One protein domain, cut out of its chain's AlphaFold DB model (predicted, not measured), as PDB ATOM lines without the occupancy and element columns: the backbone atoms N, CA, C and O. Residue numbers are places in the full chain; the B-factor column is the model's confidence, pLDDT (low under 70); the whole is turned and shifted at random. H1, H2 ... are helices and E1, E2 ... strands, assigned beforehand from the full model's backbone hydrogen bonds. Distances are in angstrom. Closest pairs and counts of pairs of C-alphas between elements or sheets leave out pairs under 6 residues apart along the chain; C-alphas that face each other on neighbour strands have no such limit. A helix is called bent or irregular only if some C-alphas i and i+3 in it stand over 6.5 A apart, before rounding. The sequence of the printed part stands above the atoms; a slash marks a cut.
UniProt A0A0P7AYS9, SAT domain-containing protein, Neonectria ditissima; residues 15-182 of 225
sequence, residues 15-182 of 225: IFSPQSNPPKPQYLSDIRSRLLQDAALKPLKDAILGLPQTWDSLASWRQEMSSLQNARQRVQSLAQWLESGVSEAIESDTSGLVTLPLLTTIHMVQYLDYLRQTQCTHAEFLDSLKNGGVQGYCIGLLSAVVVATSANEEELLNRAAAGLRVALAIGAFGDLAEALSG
ATOM      1  N   ILE A  15     175.205 147.120 198.317       95.69
ATOM      2  CA  ILE A  15     174.368 148.238 198.770       95.69
ATOM      3  C   ILE A  15     172.940 148.059 198.258       95.69
ATOM      4  O   ILE A  15     172.708 148.017 197.052       95.69
ATOM      5  N   PHE A  16     171.987 148.018 199.187       96.81
ATOM      6  CA  PHE A  16     170.554 147.962 198.909       96.81
ATOM      7  C   PHE A  16     169.923 149.344 199.094       96.81
ATOM      8  O   PHE A  16     169.976 149.935 200.179       96.81
ATOM      9  N   SER A  17     169.351 149.880 198.017       92.06
ATOM     10  CA  SER A  17     168.842 151.251 197.961       92.06
ATOM     11  C   SER A  17     167.515 151.431 198.710       92.06
ATOM     12  O   SER A  17     166.788 150.464 198.936       92.06
ATOM     13  N   PRO A  18     167.153 152.671 199.080       89.25
ATOM     14  CA  PRO A  18     165.809 152.971 199.554       89.25
ATOM     15  C   PRO A  18     164.807 152.929 198.388       89.25
ATOM     16  O   PRO A  18     165.189 152.922 197.212       89.25
ATOM     17  N   GLN A  19     163.515 152.985 198.712       77.75
ATOM     18  CA  GLN A  19     162.493 153.292 197.715       77.75
ATOM     19  C   GLN A  19     162.676 154.745 197.262       77.75
ATOM     20  O   GLN A  19     162.782 155.647 198.089       77.75
ATOM     21  N   SER A  20     162.821 154.952 195.953       71.94
ATOM     22  CA  SER A  20     163.129 156.267 195.372       71.94
ATOM     23  C   SER A  20     162.122 156.639 194.296       71.94
ATOM     24  O   SER A  20     161.395 157.611 194.449       71.94
ATOM     25  N   ASN A  21     162.049 155.834 193.236       80.62
ATOM     26  CA  ASN A  21     161.138 156.035 192.120       80.62
ATOM     27  C   ASN A  21     160.273 154.792 191.895       80.62
ATOM     28  O   ASN A  21     160.752 153.675 192.124       80.62
ATOM     29  N   PRO A  22     159.039 154.961 191.388       84.50
ATOM     30  CA  PRO A  22     158.232 153.825 190.993       84.50
ATOM     31  C   PRO A  22     158.907 153.026 189.862       84.50
ATOM     32  O   PRO A  22     159.495 153.618 188.944       84.50
ATOM     33  N   PRO A  23     158.878 151.683 189.919       88.44
ATOM     34  CA  PRO A  23     159.478 150.842 188.894       88.44
ATOM     35  C   PRO A  23     158.709 150.953 187.572       88.44
ATOM     36  O   PRO A  23     157.489 151.074 187.544       88.44
ATOM     37  N   LYS A  24     159.433 150.886 186.448       91.50
ATOM     38  CA  LYS A  24     158.820 150.929 185.112       91.50
ATOM     39  C   LYS A  24     158.046 149.628 184.824       91.50
ATOM     40  O   LYS A  24     158.545 148.566 185.201       91.50
ATOM     41  N   PRO A  25     156.943 149.665 184.050       93.06
ATOM     42  CA  PRO A  25     156.160 148.472 183.705       93.06
ATOM     43  C   PRO A  25     157.007 147.344 183.104       93.06
ATOM     44  O   PRO A  25     156.938 146.196 183.538       93.06
ATOM     45  N   GLN A  26     157.886 147.681 182.151       94.56
ATOM     46  CA  GLN A  26     158.775 146.697 181.526       94.56
ATOM     47  C   GLN A  26     159.680 146.014 182.555       94.56
ATOM     48  O   GLN A  26     159.871 144.806 182.510       94.56
ATOM     49  N   TYR A  27     160.183 146.780 183.523       94.12
ATOM     50  CA  TYR A  27     161.041 146.244 184.565       94.12
ATOM     51  C   TYR A  27     160.281 145.280 185.486       94.12
ATOM     52  O   TYR A  27     160.789 144.219 185.837       94.12
ATOM     53  N   LEU A  28     159.028 145.597 185.823       95.62
ATOM     54  CA  LEU A  28     158.155 144.686 186.565       95.62
ATOM     55  C   LEU A  28     157.840 143.412 185.773       95.62
ATOM     56  O   LEU A  28     157.810 142.326 186.350       95.62
ATOM     57  N   SER A  29     157.660 143.514 184.455       96.50
ATOM     58  CA  SER A  29     157.486 142.345 183.585       96.50
ATOM     59  C   SER A  29     158.696 141.404 183.641       96.50
ATOM     60  O   SER A  29     158.532 140.185 183.767       96.50
ATOM     61  N   ASP A  30     159.910 141.958 183.640       96.31
ATOM     62  CA  ASP A  30     161.149 141.180 183.728       96.31
ATOM     63  C   ASP A  30     161.270 140.488 185.097       96.31
ATOM     64  O   ASP A  30     161.487 139.276 185.166       96.31
ATOM     65  N   ILE A  31     161.030 141.221 186.193       97.56
ATOM     66  CA  ILE A  31     161.029 140.672 187.559       97.56
ATOM     67  C   ILE A  31     160.008 139.538 187.695       97.56
ATOM     68  O   ILE A  31     160.334 138.461 188.198       97.56
ATOM     69  N   ARG A  32     158.783 139.741 187.202       97.56
ATOM     70  CA  ARG A  32     157.742 138.709 187.199       97.56
ATOM     71  C   ARG A  32     158.176 137.486 186.399       97.56
ATOM     72  O   ARG A  32     157.999 136.361 186.860       97.56
ATOM     73  N   SER A  33     158.756 137.690 185.222       97.06
ATOM     74  CA  SER A  33     159.234 136.594 184.377       97.06
ATOM     75  C   SER A  33     160.283 135.755 185.103       97.06
ATOM     76  O   SER A  33     160.181 134.528 185.106       97.06
ATOM     77  N   ARG A  34     161.223 136.394 185.814       96.81
ATOM     78  CA  ARG A  34     162.196 135.697 186.669       96.81
ATOM     79  C   ARG A  34     161.505 134.878 187.761       96.81
ATOM     80  O   ARG A  34     161.774 133.683 187.857       96.81
ATOM     81  N   LEU A  35     160.580 135.476 188.517       97.00
ATOM     82  CA  LEU A  35     159.818 134.800 189.584       97.00
ATOM     83  C   LEU A  35     159.032 133.572 189.095       97.00
ATOM     84  O   LEU A  35     158.823 132.631 189.858       97.00
ATOM     85  N   LEU A  36     158.558 133.588 187.847       96.88
ATOM     86  CA  LEU A  36     157.770 132.494 187.277       96.88
ATOM     87  C   LEU A  36     158.620 131.392 186.639       96.88
ATOM     88  O   LEU A  36     158.199 130.237 186.643       96.88
ATOM     89  N   GLN A  37     159.774 131.740 186.072       95.88
ATOM     90  CA  GLN A  37     160.620 130.805 185.326       95.88
ATOM     91  C   GLN A  37     161.670 130.115 186.201       95.88
ATOM     92  O   GLN A  37     162.107 129.012 185.878       95.88
ATOM     93  N   ASP A  38     162.098 130.756 187.286       95.00
ATOM     94  CA  ASP A  38     163.141 130.228 188.155       95.00
ATOM     95  C   ASP A  38     162.546 129.439 189.324       95.00
ATOM     96  O   ASP A  38     161.940 130.003 190.237       95.00
ATOM     97  N   ALA A  39     162.750 128.122 189.319       94.31
ATOM     98  CA  ALA A  39     162.272 127.249 190.386       94.31
ATOM     99  C   ALA A  39     162.884 127.591 191.756       94.31
ATOM    100  O   ALA A  39     162.225 127.376 192.775       94.31
ATOM    101  N   ALA A  40     164.097 128.160 191.797       92.12
ATOM    102  CA  ALA A  40     164.711 128.594 193.048       92.12
ATOM    103  C   ALA A  40     163.919 129.746 193.682       92.12
ATOM    104  O   ALA A  40     163.774 129.794 194.895       92.12
ATOM    105  N   LEU A  41     163.298 130.623 192.884       96.12
ATOM    106  CA  LEU A  41     162.506 131.753 193.383       96.12
ATOM    107  C   LEU A  41     161.140 131.356 193.966       96.12
ATOM    108  O   LEU A  41     160.395 132.224 194.427       96.12
ATOM    109  N   LYS A  42     160.801 130.061 193.996       96.06
ATOM    110  CA  LYS A  42     159.517 129.571 194.507       96.06
ATOM    111  C   LYS A  42     159.174 130.070 195.924       96.06
ATOM    112  O   LYS A  42     158.055 130.550 196.080       96.06
ATOM    113  N   PRO A  43     160.068 130.050 196.936       97.38
ATOM    114  CA  PRO A  43     159.725 130.551 198.272       97.38
ATOM    115  C   PRO A  43     159.315 132.028 198.266       97.38
ATOM    116  O   PRO A  43     158.391 132.425 198.975       97.38
ATOM    117  N   LEU A  44     159.969 132.838 197.427       96.62
ATOM    118  CA  LEU A  44     159.663 134.256 197.272       96.62
ATOM    119  C   LEU A  44     158.313 134.453 196.568       96.62
ATOM    120  O   LEU A  44     157.483 135.232 197.030       96.62
ATOM    121  N   LYS A  45     158.063 133.692 195.498       97.56
ATOM    122  CA  LYS A  45     156.781 133.663 194.780       97.56
ATOM    123  C   LYS A  45     155.622 133.294 195.713       97.56
ATOM    124  O   LYS A  45     154.624 134.011 195.769       97.56
ATOM    125  N   ASP A  46     155.766 132.206 196.462       98.00
ATOM    126  CA  ASP A  46     154.742 131.711 197.385       98.00
ATOM    127  C   ASP A  46     154.489 132.725 198.516       98.00
ATOM    128  O   ASP A  46     153.348 132.926 198.934       98.00
ATOM    129  N   ALA A  47     155.528 133.431 198.974       98.00
ATOM    130  CA  ALA A  47     155.384 134.504 199.952       98.00
ATOM    131  C   ALA A  47     154.576 135.695 199.416       98.00
ATOM    132  O   ALA A  47     153.722 136.188 200.149       98.00
ATOM    133  N   ILE A  48     154.789 136.115 198.162       98.00
ATOM    134  CA  ILE A  48     154.012 137.191 197.513       98.00
ATOM    135  C   ILE A  48     152.530 136.810 197.431       98.00
ATOM    136  O   ILE A  48     151.667 137.591 197.830       98.00
ATOM    137  N   LEU A  49     152.230 135.587 196.978       98.19
ATOM    138  CA  LEU A  49     150.857 135.067 196.913       98.19
ATOM    139  C   LEU A  49     150.203 134.950 198.300       98.19
ATOM    140  O   LEU A  49     148.982 135.031 198.408       98.19
ATOM    141  N   GLY A  50     151.013 134.785 199.351       98.06
ATOM    142  CA  GLY A  50     150.594 134.707 200.752       98.06
ATOM    143  C   GLY A  50     150.508 136.047 201.501       98.06
ATOM    144  O   GLY A  50     150.117 136.072 202.676       98.06
ATOM    145  N   LEU A  51     150.894 137.173 200.887       98.00
ATOM    146  CA  LEU A  51     150.793 138.500 201.513       98.00
ATOM    147  C   LEU A  51     149.352 138.882 201.894       98.00
ATOM    148  O   LEU A  51     149.170 139.386 203.002       98.00
ATOM    149  N   PRO A  52     148.325 138.602 201.067       97.62
ATOM    150  CA  PRO A  52     146.919 138.759 201.435       97.62
ATOM    151  C   PRO A  52     146.559 138.193 202.823       97.62
ATOM    152  O   PRO A  52     146.006 138.901 203.662       97.62
ATOM    153  N   GLN A  53     146.944 136.947 203.101       97.62
ATOM    154  CA  GLN A  53     146.680 136.270 204.375       97.62
ATOM    155  C   GLN A  53     147.562 136.814 205.507       97.62
ATOM    156  O   GLN A  53     147.150 136.859 206.668       97.62
ATOM    157  N   THR A  54     148.782 137.243 205.170       97.12
ATOM    158  CA  THR A  54     149.680 137.919 206.117       97.12
ATOM    159  C   THR A  54     149.056 139.228 206.602       97.12
ATOM    160  O   THR A  54     149.051 139.495 207.802       97.12
ATOM    161  N   TRP A  55     148.472 140.011 205.691       97.50
ATOM    162  CA  TRP A  55     147.721 141.214 206.036       97.50
ATOM    163  C   TRP A  55     146.505 140.890 206.908       97.50
ATOM    164  O   TRP A  55     146.326 141.531 207.937       97.50
ATOM    165  N   ASP A  56     145.703 139.882 206.546       96.25
ATOM    166  CA  ASP A  56     144.517 139.498 207.327       96.25
ATOM    167  C   ASP A  56     144.897 139.155 208.781       96.25
ATOM    168  O   ASP A  56     144.250 139.597 209.733       96.25
ATOM    169  N   SER A  57     146.019 138.452 208.961       95.75
ATOM    170  CA  SER A  57     146.575 138.140 210.283       95.75
ATOM    171  C   SER A  57     147.013 139.403 211.036       95.75
ATOM    172  O   SER A  57     146.661 139.574 212.204       95.75
ATOM    173  N   LEU A  58     147.738 140.312 210.377       94.81
ATOM    174  CA  LEU A  58     148.194 141.573 210.973       94.81
ATOM    175  C   LEU A  58     147.020 142.471 211.390       94.81
ATOM    176  O   LEU A  58     147.003 142.985 212.510       94.81
ATOM    177  N   ALA A  59     146.024 142.621 210.517       94.88
ATOM    178  CA  ALA A  59     144.834 143.426 210.763       94.88
ATOM    179  C   ALA A  59     143.970 142.850 211.895       94.88
ATOM    180  O   ALA A  59     143.401 143.604 212.679       94.88
ATOM    181  N   SER A  60     143.921 141.520 212.040       94.06
ATOM    182  CA  SER A  60     143.226 140.874 213.163       94.06
ATOM    183  C   SER A  60     143.885 141.145 214.523       94.06
ATOM    184  O   SER A  60     143.214 141.150 215.552       94.06
ATOM    185  N   TRP A  61     145.199 141.389 214.535       93.50
ATOM    186  CA  TRP A  61     145.982 141.597 215.753       93.50
ATOM    187  C   TRP A  61     145.973 143.054 216.249       93.50
ATOM    188  O   TRP A  61     146.233 143.315 217.430       93.50
ATOM    189  N   ARG A  62     145.690 144.018 215.365       90.12
ATOM    190  CA  ARG A  62     145.649 145.455 215.681       90.12
ATOM    191  C   ARG A  62     144.422 146.107 215.081       90.12
ATOM    192  O   ARG A  62     144.346 146.308 213.873       90.12
ATOM    193  N   GLN A  63     143.495 146.502 215.948       88.00
ATOM    194  CA  GLN A  63     142.241 147.118 215.532       88.00
ATOM    195  C   GLN A  63     142.462 148.423 214.750       88.00
ATOM    196  O   GLN A  63     141.693 148.710 213.832       88.00
ATOM    197  N   GLU A  64     143.528 149.182 215.035       91.25
ATOM    198  CA  GLU A  64     143.841 150.432 214.327       91.25
ATOM    199  C   GLU A  64     144.112 150.225 212.830       91.25
ATOM    200  O   GLU A  64     143.901 151.144 212.038       91.25
ATOM    201  N   MET A  65     144.485 149.009 212.408       91.38
ATOM    202  CA  MET A  65     144.688 148.669 210.993       91.38
ATOM    203  C   MET A  65     143.408 148.808 210.162       91.38
ATOM    204  O   MET A  65     143.481 148.977 208.948       91.38
ATOM    205  N   SER A  66     142.233 148.797 210.802       86.38
ATOM    206  CA  SER A  66     140.951 149.073 210.139       86.38
ATOM    207  C   SER A  66     140.829 150.503 209.593       86.38
ATOM    208  O   SER A  66     139.991 150.748 208.728       86.38
ATOM    209  N   SER A  67     141.676 151.433 210.050       88.94
ATOM    210  CA  SER A  67     141.730 152.800 209.518       88.94
ATOM    211  C   SER A  67     142.334 152.875 208.108       88.94
ATOM    212  O   SER A  67     142.056 153.822 207.370       88.94
ATOM    213  N   LEU A  68     143.111 151.863 207.700       92.44
ATOM    214  CA  LEU A  68     143.760 151.807 206.393       92.44
ATOM    215  C   LEU A  68     142.774 151.361 205.308       92.44
ATOM    216  O   LEU A  68     142.601 150.175 205.012       92.44
ATOM    217  N   GLN A  69     142.121 152.342 204.686       88.88
ATOM    218  CA  GLN A  69     141.164 152.103 203.609       88.88
ATOM    219  C   GLN A  69     141.817 151.379 202.425       88.88
ATOM    220  O   GLN A  69     142.906 151.727 201.970       88.88
ATOM    221  N   ASN A  70     141.117 150.372 201.899       92.31
ATOM    222  CA  ASN A  70     141.545 149.556 200.758       92.31
ATOM    223  C   ASN A  70     142.876 148.801 200.954       92.31
ATOM    224  O   ASN A  70     143.362 148.200 199.998       92.31
ATOM    225  N   ALA A  71     143.447 148.752 202.166       94.81
ATOM    226  CA  ALA A  71     144.724 148.085 202.436       94.81
ATOM    227  C   ALA A  71     144.743 146.634 201.943       94.81
ATOM    228  O   ALA A  71     145.651 146.219 201.225       94.81
ATOM    229  N   ARG A  72     143.677 145.879 202.227       95.75
ATOM    230  CA  ARG A  72     143.544 144.494 201.763       95.75
ATOM    231  C   ARG A  72     143.596 144.360 200.241       95.75
ATOM    232  O   ARG A  72     144.186 143.405 199.734       95.75
ATOM    233  N   GLN A  73     142.952 145.284 199.527       96.12
ATOM    234  CA  GLN A  73     142.915 145.312 198.066       96.12
ATOM    235  C   GLN A  73     144.279 145.708 197.492       96.12
ATOM    236  O   GLN A  73     144.737 145.084 196.539       96.12
ATOM    237  N   ARG A  74     144.963 146.677 198.111       95.75
ATOM    238  CA  ARG A  74     146.340 147.051 197.754       95.75
ATOM    239  C   ARG A  74     147.285 145.865 197.897       95.75
ATOM    240  O   ARG A  74     147.975 145.520 196.947       95.75
ATOM    241  N   VAL A  75     147.241 145.151 199.019       97.06
ATOM    242  CA  VAL A  75     148.058 143.940 199.214       97.06
ATOM    243  C   VAL A  75     147.693 142.846 198.200       97.06
ATOM    244  O   VAL A  75     148.575 142.173 197.671       97.06
ATOM    245  N   GLN A  76     146.406 142.695 197.869       97.25
ATOM    246  CA  GLN A  76     145.952 141.751 196.843       97.25
ATOM    247  C   GLN A  76     146.523 142.064 195.454       97.25
ATOM    248  O   GLN A  76     146.766 141.134 194.682       97.25
ATOM    249  N   SER A  77     146.762 143.337 195.135       96.50
ATOM    250  CA  SER A  77     147.290 143.741 193.829       96.50
ATOM    251  C   SER A  77     148.678 143.153 193.535       96.50
ATOM    252  O   SER A  77     148.954 142.808 192.390       96.50
ATOM    253  N   LEU A  78     149.514 142.919 194.558       96.06
ATOM    254  CA  LEU A  78     150.812 142.245 194.401       96.06
ATOM    255  C   LEU A  78     150.650 140.787 193.951       96.06
ATOM    256  O   LEU A  78     151.352 140.326 193.050       96.06
ATOM    257  N   ALA A  79     149.703 140.062 194.552       96.19
ATOM    258  CA  ALA A  79     149.392 138.691 194.152       96.19
ATOM    259  C   ALA A  79     148.779 138.653 192.740       96.19
ATOM    260  O   ALA A  79     149.195 137.854 191.902       96.19
ATOM    261  N   GLN A  80     147.857 139.574 192.441       96.50
ATOM    262  CA  GLN A  80     147.233 139.685 191.120       96.50
ATOM    263  C   GLN A  80     148.233 140.046 190.024       96.50
ATOM    264  O   GLN A  80     148.130 139.517 188.918       96.50
ATOM    265  N   TRP A  81     149.206 140.911 190.305       96.50
ATOM    266  CA  TRP A  81     150.286 141.223 189.372       96.50
ATOM    267  C   TRP A  81     151.075 139.963 189.009       96.50
ATOM    268  O   TRP A  81     151.316 139.687 187.832       96.50
ATOM    269  N   LEU A  82     151.417 139.143 190.002       95.19
ATOM    270  CA  LEU A  82     152.139 137.897 189.779       95.19
ATOM    271  C   LEU A  82     151.326 136.905 188.926       95.19
ATOM    272  O   LEU A  82     151.878 136.277 188.021       95.19
ATOM    273  N   GLU A  83     150.016 136.808 189.140       93.75
ATOM    274  CA  GLU A  83     149.127 135.909 188.394       93.75
ATOM    275  C   GLU A  83     148.825 136.417 186.976       93.75
ATOM    276  O   GLU A  83     149.104 135.727 185.996       93.75
ATOM    277  N   SER A  84     148.313 137.642 186.856       93.88
ATOM    278  CA  SER A  84     147.797 138.215 185.604       93.88
ATOM    279  C   SER A  84     148.861 138.881 184.729       93.88
ATOM    280  O   SER A  84     148.686 138.976 183.518       93.88
ATOM    281  N   GLY A  85     149.962 139.345 185.323       92.00
ATOM    282  CA  GLY A  85     150.969 140.167 184.650       92.00
ATOM    283  C   GLY A  85     150.618 141.648 184.535       92.00
ATOM    284  O   GLY A  85     151.459 142.415 184.076       92.00
ATOM    285  N   VAL A  86     149.430 142.071 184.973       92.50
ATOM    286  CA  VAL A  86     149.025 143.482 184.968       92.50
ATOM    287  C   VAL A  86     149.658 144.196 186.161       92.50
ATOM    288  O   VAL A  86     149.410 143.826 187.307       92.50
ATOM    289  N   SER A  87     150.485 145.209 185.901       93.94
ATOM    290  CA  SER A  87     151.222 145.955 186.931       93.94
ATOM    291  C   SER A  87     150.647 147.335 187.263       93.94
ATOM    292  O   SER A  87     151.091 147.939 188.234       93.94
ATOM    293  N   GLU A  88     149.626 147.814 186.547       92.56
ATOM    294  CA  GLU A  88     149.073 149.174 186.705       92.56
ATOM    295  C   GLU A  88     148.751 149.538 188.167       92.56
ATOM    296  O   GLU A  88     149.070 150.633 188.631       92.56
ATOM    297  N   ALA A  89     148.177 148.591 188.917       90.38
ATOM    298  CA  ALA A  89     147.792 148.782 190.314       90.38
ATOM    299  C   ALA A  89     148.980 148.935 191.281       90.38
ATOM    300  O   ALA A  89     148.799 149.484 192.362       90.38
ATOM    301  N   ILE A  90     150.177 148.466 190.912       92.75
ATOM    302  CA  ILE A  90     151.387 148.526 191.751       92.75
ATOM    303  C   ILE A  90     152.423 149.535 191.241       92.75
ATOM    304  O   ILE A  90     153.333 149.903 191.977       92.75
ATOM    305  N   GLU A  91     152.300 149.991 189.994       89.69
ATOM    306  CA  GLU A  91     153.224 150.946 189.369       89.69
ATOM    307  C   GLU A  91     153.152 152.343 189.976       89.69
ATOM    308  O   GLU A  91     154.154 153.046 190.007       89.69
ATOM    309  N   SER A  92     151.967 152.766 190.413       83.25
ATOM    310  CA  SER A  92     151.719 154.126 190.908       83.25
ATOM    311  C   SER A  92     151.287 154.169 192.370       83.25
ATOM    312  O   SER A  92     151.027 155.248 192.901       83.25
ATOM    313  N   ASP A  93     151.227 153.012 193.035       89.50
ATOM    314  CA  ASP A  93     150.879 152.954 194.447       89.50
ATOM    315  C   ASP A  93     152.042 153.486 195.293       89.50
ATOM    316  O   ASP A  93     153.182 153.035 195.174       89.50
ATOM    317  N   THR A  94     151.753 154.467 196.142       89.31
ATOM    318  CA  THR A  94     152.717 155.072 197.066       89.31
ATOM    319  C   THR A  94     152.667 154.451 198.460       89.31
ATOM    320  O   THR A  94     153.542 154.728 199.272       89.31
ATOM    321  N   SER A  95     151.676 153.600 198.737       93.00
ATOM    322  CA  SER A  95     151.487 152.922 200.021       93.00
ATOM    323  C   SER A  95     152.679 152.031 200.361       93.00
ATOM    324  O   SER A  95     153.158 151.245 199.532       93.00
ATOM    325  N   GLY A  96     153.126 152.087 201.615       94.31
ATOM    326  CA  GLY A  96     154.139 151.189 202.157       94.31
ATOM    327  C   GLY A  96     153.727 149.716 202.060       94.31
ATOM    328  O   GLY A  96     154.586 148.847 201.896       94.31
ATOM    329  N   LEU A  97     152.420 149.427 202.090       95.69
ATOM    330  CA  LEU A  97     151.868 148.075 201.926       95.69
ATOM    331  C   LEU A  97     152.228 147.436 200.581       95.69
ATOM    332  O   LEU A  97     152.295 146.211 200.489       95.69
ATOM    333  N   VAL A  98     152.437 148.249 199.542       96.00
ATOM    334  CA  VAL A  98     152.768 147.784 198.188       96.00
ATOM    335  C   VAL A  98     154.243 148.001 197.896       96.00
ATOM    336  O   VAL A  98     154.947 147.073 197.494       96.00
ATOM    337  N   THR A  99     154.731 149.215 198.136       95.31
ATOM    338  CA  THR A  99     156.071 149.639 197.723       95.31
ATOM    339  C   THR A  99     157.181 148.884 198.450       95.31
ATOM    340  O   THR A  99     158.171 148.511 197.816       95.31
ATOM    341  N   LEU A 100     157.030 148.597 199.749       96.38
ATOM    342  CA  LEU A 100     158.083 147.943 200.532       96.38
ATOM    343  C   LEU A 100     158.225 146.445 200.201       96.38
ATOM    344  O   LEU A 100     159.357 146.007 199.948       96.38
ATOM    345  N   PRO A 101     157.140 145.643 200.122       97.06
ATOM    346  CA  PRO A 101     157.240 144.268 199.632       97.06
ATOM    347  C   PRO A 101     157.721 144.189 198.179       97.06
ATOM    348  O   PRO A 101     158.538 143.325 197.844       97.06
ATOM    349  N   LEU A 102     157.268 145.105 197.315       96.44
ATOM    350  CA  LEU A 102     157.691 145.141 195.917       96.44
ATOM    351  C   LEU A 102     159.193 145.410 195.792       96.44
ATOM    352  O   LEU A 102     159.892 144.674 195.098       96.44
ATOM    353  N   LEU A 103     159.714 146.408 196.509       96.19
ATOM    354  CA  LEU A 103     161.141 146.720 196.478       96.19
ATOM    355  C   LEU A 103     161.991 145.589 197.066       96.19
ATOM    356  O   LEU A 103     163.025 145.242 196.503       96.19
ATOM    357  N   THR A 104     161.532 144.961 198.150       97.06
ATOM    358  CA  THR A 104     162.200 143.779 198.717       97.06
ATOM    359  C   THR A 104     162.268 142.646 197.690       97.06
ATOM    360  O   THR A 104     163.322 142.042 197.517       97.06
ATOM    361  N   THR A 105     161.181 142.399 196.952       97.19
ATOM    362  CA  THR A 105     161.154 141.421 195.851       97.19
ATOM    363  C   THR A 105     162.180 141.768 194.773       97.19
ATOM    364  O   THR A 105     162.976 140.914 194.381       97.19
ATOM    365  N   ILE A 106     162.196 143.028 194.325       96.62
ATOM    366  CA  ILE A 106     163.129 143.527 193.309       96.62
ATOM    367  C   ILE A 106     164.578 143.310 193.753       96.62
ATOM    368  O   ILE A 106     165.359 142.740 192.996       96.62
ATOM    369  N   HIS A 107     164.926 143.691 194.984       97.44
ATOM    370  CA  HIS A 107     166.273 143.514 195.528       97.44
ATOM    371  C   HIS A 107     166.727 142.053 195.518       97.44
ATOM    372  O   HIS A 107     167.865 141.775 195.149       97.44
ATOM    373  N   MET A 108     165.860 141.113 195.905       97.81
ATOM    374  CA  MET A 108     166.223 139.691 195.948       97.81
ATOM    375  C   MET A 108     166.421 139.109 194.548       97.81
ATOM    376  O   MET A 108     167.373 138.365 194.322       97.81
ATOM    377  N   VAL A 109     165.562 139.479 193.592       97.62
ATOM    378  CA  VAL A 109     165.712 139.044 192.197       97.62
ATOM    379  C   VAL A 109     166.978 139.639 191.576       97.62
ATOM    380  O   VAL A 109     167.766 138.897 190.998       97.62
ATOM    381  N   GLN A 110     167.227 140.941 191.760       96.25
ATOM    382  CA  GLN A 110     168.452 141.602 191.293       96.25
ATOM    383  C   GLN A 110     169.711 140.969 191.887       96.25
ATOM    384  O   GLN A 110     170.683 140.741 191.170       96.25
ATOM    385  N   TYR A 111     169.696 140.673 193.187       97.25
ATOM    386  CA  TYR A 111     170.816 140.046 193.875       97.25
ATOM    387  C   TYR A 111     171.132 138.658 193.299       97.25
ATOM    388  O   TYR A 111     172.279 138.366 192.969       97.25
ATOM    389  N   LEU A 112     170.113 137.820 193.101       96.62
ATOM    390  CA  LEU A 112     170.294 136.494 192.507       96.62
ATOM    391  C   LEU A 112     170.726 136.560 191.038       96.62
ATOM    392  O   LEU A 112     171.541 135.754 190.593       96.62
ATOM    393  N   ASP A 113     170.217 137.531 190.281       95.50
ATOM    394  CA  ASP A 113     170.662 137.752 188.908       95.50
ATOM    395  C   ASP A 113     172.122 138.229 188.861       95.50
ATOM    396  O   ASP A 113     172.866 137.785 187.985       95.50
ATOM    397  N   TYR A 114     172.566 139.047 189.823       96.25
ATOM    398  CA  TYR A 114     173.970 139.430 189.978       96.25
ATOM    399  C   TYR A 114     174.864 138.215 190.265       96.25
ATOM    400  O   TYR A 114     175.873 138.029 189.581       96.25
ATOM    401  N   LEU A 115     174.481 137.351 191.213       95.81
ATOM    402  CA  LEU A 115     175.215 136.114 191.512       95.81
ATOM    403  C   LEU A 115     175.334 135.216 190.272       95.81
ATOM    404  O   LEU A 115     176.422 134.749 189.935       95.81
ATOM    405  N   ARG A 116     174.239 135.053 189.515       94.56
ATOM    406  CA  ARG A 116     174.254 134.278 188.266       94.56
ATOM    407  C   ARG A 116     175.187 134.884 187.220       94.56
ATOM    408  O   ARG A 116     175.947 134.151 186.594       94.56
ATOM    409  N   GLN A 117     175.109 136.195 186.998       95.50
ATOM    410  CA  GLN A 117     175.908 136.886 185.980       95.50
ATOM    411  C   GLN A 117     177.403 136.860 186.302       95.50
ATOM    412  O   GLN A 117     178.224 136.767 185.394       95.50
ATOM    413  N   THR A 118     177.747 136.912 187.588       94.50
ATOM    414  CA  THR A 118     179.133 136.845 188.071       94.50
ATOM    415  C   THR A 118     179.626 135.418 188.301       94.50
ATOM    416  O   THR A 118     180.794 135.234 188.628       94.50
ATOM    417  N   GLN A 119     178.761 134.415 188.093       95.25
ATOM    418  CA  GLN A 119     179.045 132.994 188.315       95.25
ATOM    419  C   GLN A 119     179.600 132.716 189.719       95.25
ATOM    420  O   GLN A 119     180.484 131.881 189.893       95.25
ATOM    421  N   CYS A 120     179.077 133.437 190.709       94.94
ATOM    422  CA  CYS A 120     179.509 133.387 192.095       94.94
ATOM    423  C   CYS A 120     178.368 132.861 192.964       94.94
ATOM    424  O   CYS A 120     177.212 133.249 192.783       94.94
ATOM    425  N   THR A 121     178.683 131.976 193.904       97.00
ATOM    426  CA  THR A 121     177.723 131.558 194.929       97.00
ATOM    427  C   THR A 121     177.520 132.663 195.963       97.00
ATOM    428  O   THR A 121     178.379 133.520 196.180       97.00
ATOM    429  N   HIS A 122     176.395 132.625 196.669       97.00
ATOM    430  CA  HIS A 122     176.092 133.533 197.774       97.00
ATOM    431  C   HIS A 122     177.192 133.531 198.844       97.00
ATOM    432  O   HIS A 122     177.594 134.589 199.323       97.00
ATOM    433  N   ALA A 123     177.711 132.350 199.190       96.81
ATOM    434  CA  ALA A 123     178.759 132.200 200.195       96.81
ATOM    435  C   ALA A 123     180.091 132.828 199.749       96.81
ATOM    436  O   ALA A 123     180.715 133.558 200.518       96.81
ATOM    437  N   GLU A 124     180.507 132.590 198.502       95.75
ATOM    438  CA  GLU A 124     181.704 133.217 197.923       95.75
ATOM    439  C   GLU A 124     181.552 134.738 197.837       95.75
ATOM    440  O   GLU A 124     182.491 135.479 198.137       95.75
ATOM    441  N   PHE A 125     180.356 135.218 197.482       95.31
ATOM    442  CA  PHE A 125     180.090 136.646 197.433       95.31
ATOM    443  C   PHE A 125     180.210 137.271 198.822       95.31
ATOM    444  O   PHE A 125     180.941 138.249 198.970       95.31
ATOM    445  N   LEU A 126     179.589 136.693 199.856       95.25
ATOM    446  CA  LEU A 126     179.742 137.176 201.232       95.25
ATOM    447  C   LEU A 126     181.203 137.162 201.704       95.25
ATOM    448  O   LEU A 126     181.632 138.105 202.371       95.25
ATOM    449  N   ASP A 127     181.984 136.146 201.326       93.75
ATOM    450  CA  ASP A 127     183.417 136.086 201.635       93.75
ATOM    451  C   ASP A 127     184.179 137.276 201.025       93.75
ATOM    452  O   ASP A 127     184.987 137.922 201.699       93.75
ATOM    453  N   SER A 128     183.839 137.642 199.785       92.06
ATOM    454  CA  SER A 128     184.421 138.797 199.091       92.06
ATOM    455  C   SER A 128     184.085 140.146 199.748       92.06
ATOM    456  O   SER A 128     184.803 141.130 199.554       92.06
ATOM    457  N   LEU A 129     183.022 140.202 200.558       92.81
ATOM    458  CA  LEU A 129     182.552 141.414 201.229       92.81
ATOM    459  C   LEU A 129     183.116 141.599 202.641       92.81
ATOM    460  O   LEU A 129     182.754 142.572 203.295       92.81
ATOM    461  N   LYS A 130     184.011 140.735 203.139       87.06
ATOM    462  CA  LYS A 130     184.523 140.789 204.529       87.06
ATOM    463  C   LYS A 130     184.974 142.175 205.008       87.06
ATOM    464  O   LYS A 130     184.813 142.491 206.183       87.06
ATOM    465  N   ASN A 131     185.513 143.002 204.110       86.25
ATOM    466  CA  ASN A 131     186.027 144.330 204.451       86.25
ATOM    467  C   ASN A 131     185.000 145.472 204.300       86.25
ATOM    468  O   ASN A 131     185.182 146.513 204.928       86.25
ATOM    469  N   GLY A 132     183.962 145.325 203.467       87.81
ATOM    470  CA  GLY A 132     182.978 146.394 203.189       87.81
ATOM    471  C   GLY A 132     181.544 146.079 203.632       87.81
ATOM    472  O   GLY A 132     180.760 146.985 203.929       87.81
ATOM    473  N   GLY A 133     181.221 144.796 203.753       93.00
ATOM    474  CA  GLY A 133     179.962 144.275 204.257       93.00
ATOM    475  C   GLY A 133     178.780 144.450 203.307       93.00
ATOM    476  O   GLY A 133     178.899 144.859 202.150       93.00
ATOM    477  N   VAL A 134     177.607 144.125 203.844       96.75
ATOM    478  CA  VAL A 134     176.313 144.301 203.188       96.75
ATOM    479  C   VAL A 134     175.605 145.463 203.874       96.75
ATOM    480  O   VAL A 134     175.387 145.436 205.084       96.75
ATOM    481  N   GLN A 135     175.274 146.494 203.109       95.88
ATOM    482  CA  GLN A 135     174.706 147.743 203.600       95.88
ATOM    483  C   GLN A 135     173.327 147.961 202.988       95.88
ATOM    484  O   GLN A 135     173.077 147.613 201.832       95.88
ATOM    485  N   GLY A 136     172.430 148.583 203.741       95.31
ATOM    486  CA  GLY A 136     171.110 148.929 203.239       95.31
ATOM    487  C   GLY A 136     170.588 150.207 203.865       95.31
ATOM    488  O   GLY A 136     170.861 150.494 205.028       95.31
ATOM    489  N   TYR A 137     169.845 150.982 203.078       90.31
ATOM    490  CA  TYR A 137     169.274 152.254 203.512       90.31
ATOM    491  C   TYR A 137     167.743 152.226 203.472       90.31
ATOM    492  O   TYR A 137     167.153 151.729 202.511       90.31
ATOM    493  N   CYS A 138     167.096 152.767 204.512       91.00
ATOM    494  CA  CYS A 138     165.650 152.655 204.728       91.00
ATOM    495  C   CYS A 138     165.215 151.177 204.654       91.00
ATOM    496  O   CYS A 138     165.809 150.327 205.317       91.00
ATOM    497  N   ILE A 139     164.242 150.836 203.810       91.81
ATOM    498  CA  ILE A 139     163.811 149.451 203.600       91.81
ATOM    499  C   ILE A 139     164.896 148.561 202.975       91.81
ATOM    500  O   ILE A 139     164.885 147.350 203.178       91.81
ATOM    501  N   GLY A 140     165.891 149.139 202.293       95.56
ATOM    502  CA  GLY A 140     167.055 148.403 201.805       95.56
ATOM    503  C   GLY A 140     167.833 147.710 202.928       95.56
ATOM    504  O   GLY A 140     168.447 146.673 202.690       95.56
ATOM    505  N   LEU A 141     167.759 148.212 204.170       96.69
ATOM    506  CA  LEU A 141     168.353 147.551 205.337       96.69
ATOM    507  C   LEU A 141     167.782 146.144 205.546       96.69
ATOM    508  O   LEU A 141     168.527 145.228 205.870       96.69
ATOM    509  N   LEU A 142     166.482 145.949 205.315       97.44
ATOM    510  CA  LEU A 142     165.858 144.636 205.443       97.44
ATOM    511  C   LEU A 142     166.447 143.641 204.435       97.44
ATOM    512  O   LEU A 142     166.790 142.521 204.803       97.44
ATOM    513  N   SER A 143     166.625 144.068 203.183       98.00
ATOM    514  CA  SER A 143     167.285 143.263 202.149       98.00
ATOM    515  C   SER A 143     168.743 142.960 202.504       98.00
ATOM    516  O   SER A 143     169.182 141.823 202.354       98.00
ATOM    517  N   ALA A 144     169.466 143.945 203.043       98.06
ATOM    518  CA  ALA A 144     170.836 143.763 203.508       98.06
ATOM    519  C   ALA A 144     170.930 142.737 204.648       98.06
ATOM    520  O   ALA A 144     171.791 141.864 204.609       98.06
ATOM    521  N   VAL A 145     170.020 142.793 205.627       98.06
ATOM    522  CA  VAL A 145     169.946 141.822 206.729       98.06
ATOM    523  C   VAL A 145     169.645 140.422 206.204       98.06
ATOM    524  O   VAL A 145     170.311 139.472 206.605       98.06
ATOM    525  N   VAL A 146     168.682 140.278 205.288       98.31
ATOM    526  CA  VAL A 146     168.368 138.985 204.660       98.31
ATOM    527  C   VAL A 146     169.611 138.397 203.989       98.31
ATOM    528  O   VAL A 146     169.949 137.249 204.250       98.31
ATOM    529  N   VAL A 147     170.332 139.190 203.197       98.12
ATOM    530  CA  VAL A 147     171.543 138.737 202.497       98.12
ATOM    531  C   VAL A 147     172.673 138.404 203.470       98.12
ATOM    532  O   VAL A 147     173.266 137.334 203.373       98.12
ATOM    533  N   ALA A 148     172.956 139.279 204.434       97.38
ATOM    534  CA  ALA A 148     174.064 139.109 205.371       97.38
ATOM    535  C   ALA A 148     173.876 137.936 206.345       97.38
ATOM    536  O   ALA A 148     174.859 137.414 206.865       97.38
ATOM    537  N   THR A 149     172.628 137.550 206.632       97.12
ATOM    538  CA  THR A 149     172.309 136.512 207.629       97.12
ATOM    539  C   THR A 149     172.018 135.140 207.031       97.12
ATOM    540  O   THR A 149     171.753 134.203 207.782       97.12
ATOM    541  N   SER A 150     172.082 135.003 205.708       98.12
ATOM    542  CA  SER A 150     171.941 133.721 205.019       98.12
ATOM    543  C   SER A 150     173.293 133.103 204.717       98.12
ATOM    544  O   SER A 150     174.178 133.787 204.211       98.12
ATOM    545  N   ALA A 151     173.448 131.804 204.962       96.94
ATOM    546  CA  ALA A 151     174.674 131.088 204.623       96.94
ATOM    547  C   ALA A 151     174.743 130.692 203.138       96.94
ATOM    548  O   ALA A 151     175.831 130.533 202.592       96.94
ATOM    549  N   ASN A 152     173.592 130.521 202.485       97.31
ATOM    550  CA  ASN A 152     173.469 130.101 201.088       97.31
ATOM    551  C   ASN A 152     172.156 130.611 200.462       97.31
ATOM    552  O   ASN A 152     171.328 131.229 201.132       97.31
ATOM    553  N   GLU A 153     171.964 130.339 199.175       97.50
ATOM    554  CA  GLU A 153     170.832 130.780 198.359       97.50
ATOM    555  C   GLU A 153     169.487 130.197 198.820       97.50
ATOM    556  O   GLU A 153     168.461 130.873 198.735       97.50
ATOM    557  N   GLU A 154     169.466 128.966 199.335       96.44
ATOM    558  CA  GLU A 154     168.245 128.359 199.877       96.44
ATOM    559  C   GLU A 154     167.789 129.111 201.135       96.44
ATOM    560  O   GLU A 154     166.636 129.541 201.247       96.44
ATOM    561  N   GLU A 155     168.712 129.329 202.071       97.94
ATOM    562  CA  GLU A 155     168.446 130.093 203.285       97.94
ATOM    563  C   GLU A 155     168.102 131.552 202.964       97.94
ATOM    564  O   GLU A 155     167.184 132.111 203.561       97.94
ATOM    565  N   LEU A 156     168.781 132.161 201.987       98.12
ATOM    566  CA  LEU A 156     168.459 133.481 201.441       98.12
ATOM    567  C   LEU A 156     166.999 133.582 201.034       98.12
ATOM    568  O   LEU A 156     166.319 134.508 201.466       98.12
ATOM    569  N   LEU A 157     166.495 132.632 200.256       97.75
ATOM    570  CA  LEU A 157     165.125 132.685 199.758       97.75
ATOM    571  C   LEU A 157     164.088 132.431 200.854       97.75
ATOM    572  O   LEU A 157     163.052 133.099 200.889       97.75
ATOM    573  N   ASN A 158     164.390 131.549 201.806       96.56
ATOM    574  CA  ASN A 158     163.545 131.336 202.982       96.56
ATOM    575  C   ASN A 158     163.496 132.578 203.889       96.56
ATOM    576  O   ASN A 158     162.420 132.990 204.337       96.56
ATOM    577  N   ARG A 159     164.642 133.229 204.127       98.38
ATOM    578  CA  ARG A 159     164.713 134.484 204.890       98.38
ATOM    579  C   ARG A 159     164.078 135.641 204.135       98.38
ATOM    580  O   ARG A 159     163.394 136.447 204.756       98.38
ATOM    581  N   ALA A 160     164.214 135.698 202.814       98.12
ATOM    582  CA  ALA A 160     163.555 136.688 201.972       98.12
ATOM    583  C   ALA A 160     162.028 136.564 202.029       98.12
ATOM    584  O   ALA A 160     161.338 137.575 202.134       98.12
ATOM    585  N   ALA A 161     161.490 135.341 202.045       98.12
ATOM    586  CA  ALA A 161     160.061 135.097 202.231       98.12
ATOM    587  C   ALA A 161     159.550 135.634 203.582       98.12
ATOM    588  O   ALA A 161     158.486 136.253 203.648       98.12
ATOM    589  N   ALA A 162     160.309 135.445 204.667       97.94
ATOM    590  CA  ALA A 162     160.005 136.075 205.954       97.94
ATOM    591  C   ALA A 162     160.163 137.605 205.892       97.94
ATOM    592  O   ALA A 162     159.295 138.334 206.373       97.94
ATOM    593  N   GLY A 163     161.220 138.086 205.237       98.00
ATOM    594  CA  GLY A 163     161.490 139.497 204.989       98.00
ATOM    595  C   GLY A 163     160.340 140.196 204.269       98.00
ATOM    596  O   GLY A 163     159.944 141.271 204.691       98.00
ATOM    597  N   LEU A 164     159.711 139.575 203.270       97.88
ATOM    598  CA  LEU A 164     158.536 140.141 202.597       97.88
ATOM    599  C   LEU A 164     157.362 140.390 203.546       97.88
ATOM    600  O   LEU A 164     156.710 141.431 203.466       97.88
ATOM    601  N   ARG A 165     157.107 139.461 204.471       97.94
ATOM    602  CA  ARG A 165     156.049 139.619 205.480       97.94
ATOM    603  C   ARG A 165     156.383 140.744 206.458       97.94
ATOM    604  O   ARG A 165     155.505 141.517 206.830       97.94
ATOM    605  N   VAL A 166     157.656 140.867 206.833       98.12
ATOM    606  CA  VAL A 166     158.149 141.979 207.659       98.12
ATOM    607  C   VAL A 166     158.046 143.309 206.909       98.12
ATOM    608  O   VAL A 166     157.589 144.285 207.491       98.12
ATOM    609  N   ALA A 167     158.390 143.352 205.620       98.06
ATOM    610  CA  ALA A 167     158.270 144.541 204.781       98.06
ATOM    611  C   ALA A 167     156.818 145.027 204.702       98.06
ATOM    612  O   ALA A 167     156.564 146.219 204.852       98.06
ATOM    613  N   LEU A 168     155.866 144.098 204.546       98.00
ATOM    614  CA  LEU A 168     154.436 144.400 204.584       98.00
ATOM    615  C   LEU A 168     154.029 145.008 205.933       98.00
ATOM    616  O   LEU A 168     153.322 146.009 205.960       98.00
ATOM    617  N   ALA A 169     154.487 144.429 207.046       97.31
ATOM    618  CA  ALA A 169     154.178 144.946 208.376       97.31
ATOM    619  C   ALA A 169     154.776 146.343 208.609       97.31
ATOM    620  O   ALA A 169     154.076 147.226 209.096       97.31
ATOM    621  N   ILE A 170     156.036 146.572 208.222       96.50
ATOM    622  CA  ILE A 170     156.672 147.897 208.286       96.50
ATOM    623  C   ILE A 170     155.861 148.908 207.468       96.50
ATOM    624  O   ILE A 170     155.569 149.994 207.963       96.50
ATOM    625  N   GLY A 171     155.453 148.532 206.254       95.62
ATOM    626  CA  GLY A 171     154.636 149.369 205.379       95.62
ATOM    627  C   GLY A 171     153.283 149.711 205.994       95.62
ATOM    628  O   GLY A 171     152.897 150.872 206.012       95.62
ATOM    629  N   ALA A 172     152.609 148.724 206.586       96.25
ATOM    630  CA  ALA A 172     151.344 148.923 207.286       96.25
ATOM    631  C   ALA A 172     151.462 149.934 208.433       96.25
ATOM    632  O   ALA A 172     150.615 150.809 208.576       96.25
ATOM    633  N   PHE A 173     152.512 149.831 209.251       95.19
ATOM    634  CA  PHE A 173     152.728 150.774 210.348       95.19
ATOM    635  C   PHE A 173     153.122 152.171 209.863       95.19
ATOM    636  O   PHE A 173     152.712 153.149 210.485       95.19
ATOM    637  N   GLY A 174     153.876 152.271 208.764       92.25
ATOM    638  CA  GLY A 174     154.176 153.547 208.113       92.25
ATOM    639  C   GLY A 174     152.905 154.250 207.639       92.25
ATOM    640  O   GLY A 174     152.639 155.378 208.048       92.25
ATOM    641  N   ASP A 175     152.076 153.541 206.875       92.62
ATOM    642  CA  ASP A 175     150.809 154.068 206.363       92.62
ATOM    643  C   ASP A 175     149.834 154.415 207.496       92.62
ATOM    644  O   ASP A 175     149.109 155.404 207.418       92.62
ATOM    645  N   LEU A 176     149.815 153.624 208.577       92.75
ATOM    646  CA  LEU A 176     148.988 153.908 209.752       92.75
ATOM    647  C   LEU A 176     149.435 155.196 210.442       92.75
ATOM    648  O   LEU A 176     148.596 156.017 210.805       92.75
ATOM    649  N   ALA A 177     150.743 155.392 210.615       88.50
ATOM    650  CA  ALA A 177     151.271 156.623 211.188       88.50
ATOM    651  C   ALA A 177     150.903 157.842 210.326       88.50
ATOM    652  O   ALA A 177     150.495 158.866 210.872       88.50
ATOM    653  N   GLU A 178     150.979 157.723 209.000       86.38
ATOM    654  CA  GLU A 178     150.568 158.780 208.068       86.38
ATOM    655  C   GLU A 178     149.064 159.080 208.167       86.38
ATOM    656  O   GLU A 178     148.673 160.240 208.325       86.38
ATOM    657  N   ALA A 179     148.222 158.040 208.177       87.00
ATOM    658  CA  ALA A 179     146.772 158.171 208.312       87.00
ATOM    659  C   ALA A 179     146.367 158.854 209.630       87.00
ATOM    660  O   ALA A 179     145.450 159.677 209.649       87.00
ATOM    661  N   LEU A 180     147.066 158.549 210.728       84.75
ATOM    662  CA  LEU A 180     146.837 159.168 212.036       84.75
ATOM    663  C   LEU A 180     147.375 160.605 212.127       84.75
ATOM    664  O   LEU A 180     146.864 161.388 212.924       84.75
ATOM    665  N   SER A 181     148.378 160.959 211.318       80.75
ATOM    666  CA  SER A 181     149.015 162.286 211.321       80.75
ATOM    667  C   SER A 181     148.309 163.310 210.425       80.75
ATOM    668  O   SER A 181     148.730 164.459 210.365       80.75
ATOM    669  N   GLY A 182     147.236 162.925 209.725       72.56
ATOM    670  CA  GLY A 182     146.416 163.852 208.935       72.56
ATOM    671  C   GLY A 182     147.033 164.310 207.607       72.56
ATOM    672  O   GLY A 182     146.535 165.266 207.020       72.56
TER     673      GLY A 182
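What this domain is: This is residues 15 to 182 of the 225 residues of the protein "SAT domain-containing protein" of Neonectria ditissima (UniProt A0A0P7AYS9). Two long helices, H7 and H10, pack side by side as the core and run opposite ways; H2 and H5 join them in a bundle of four, rather loosely closed. H1 crosses H7 on one side, H3 and H4 pack on the later part of H10, and H9 packs on H7 and H10, with the short strand E1 beside it and H8 at the far end. The printed part has 168 residues, with ten named helices and one named strand, in the order H1 to H8, E1, H9, H10, and is mostly helix. It is compact, with a radius of gyration of the C-alphas of 15.8 A and spans of 46 by 33 by 27 A.

How they stand to each other: The hub is H10, residues 153 to 180, which touches five helices and has a kink of 27 degrees near residue 162. H7, residues 96 to 118, touches it at a shallow tilt of 26 degrees, opposite ways; their closest C-alphas, Gly 96 and Gly 171, are 3.7 A apart. H2, residues 39 to 49, touches residues 154 to 165 of H10, closest at C-alphas Leu 44 and Ala 161, 5.0 A. H5, residues 71 to 84, touches H7, closest at C-alphas Val 75 and Val 98, 6.2 A. H9, residues 140 to 148, forms a helical hairpin with H10, closest at C-alphas Val 146 and Arg 159, 5.8 A. H3, residues 51 to 61, touches H10 at a steep tilt of 51 degrees, closest at C-alphas Thr 54 and Arg 165, 6.6 A. H4, residues 63 to 67, touches residues 172 to 179 of H10, closest at C-alphas Met 65 and Leu 176, 6.9 A. H1, residues 25 to 37, touches H7 at a steep tilt of 65 degrees, closest at C-alphas Ile 31 and Ile 106, 6.8 A. H6, residues 88 to 91, touches H5, closest at C-alphas Ser 77 and Ala 89, 6.2 A. H8, residues 122 to 128, is close to H7 but not clearly touching, at C-alphas Leu 115 and His 122, 6.8 A. E1, residues 134 to 136, pairs with no named strand, but residues 15 to 16 pair with its residues 135 to 136, parallel. Every O i to N i+4 pair is within hydrogen-bond range in H1, H3, H8 and H9; the counts are 5 of 7 in H2, 8 of 10 in H5, 18 of 19 in H7, 23 of 24 in H10 and 0 of 1 in H4, where 2 of 2 O i to N i+3 pairs are; H6 is too short for an i+4 pair.

Where its parts are: H10 is 39.6 A long from C-alpha 153 to C-alpha 180 at (146.837, 159.168, 212.036), and H7 is 32.1 A. H5 measures 19.8 A. H1 begins at C-alpha 25 (156.160, 148.472, 183.705) and is 18.3 A long. H2 is irregular, with C-alphas 40 and 43 7.5 A apart.

The domain as a whole: The C-alphas farthest apart are those of Gln 119 and Gly 182, 49.4 A. The printed part has no cut, and no link is long. Its mean pLDDT is 94.3, and no printed residue is under 70.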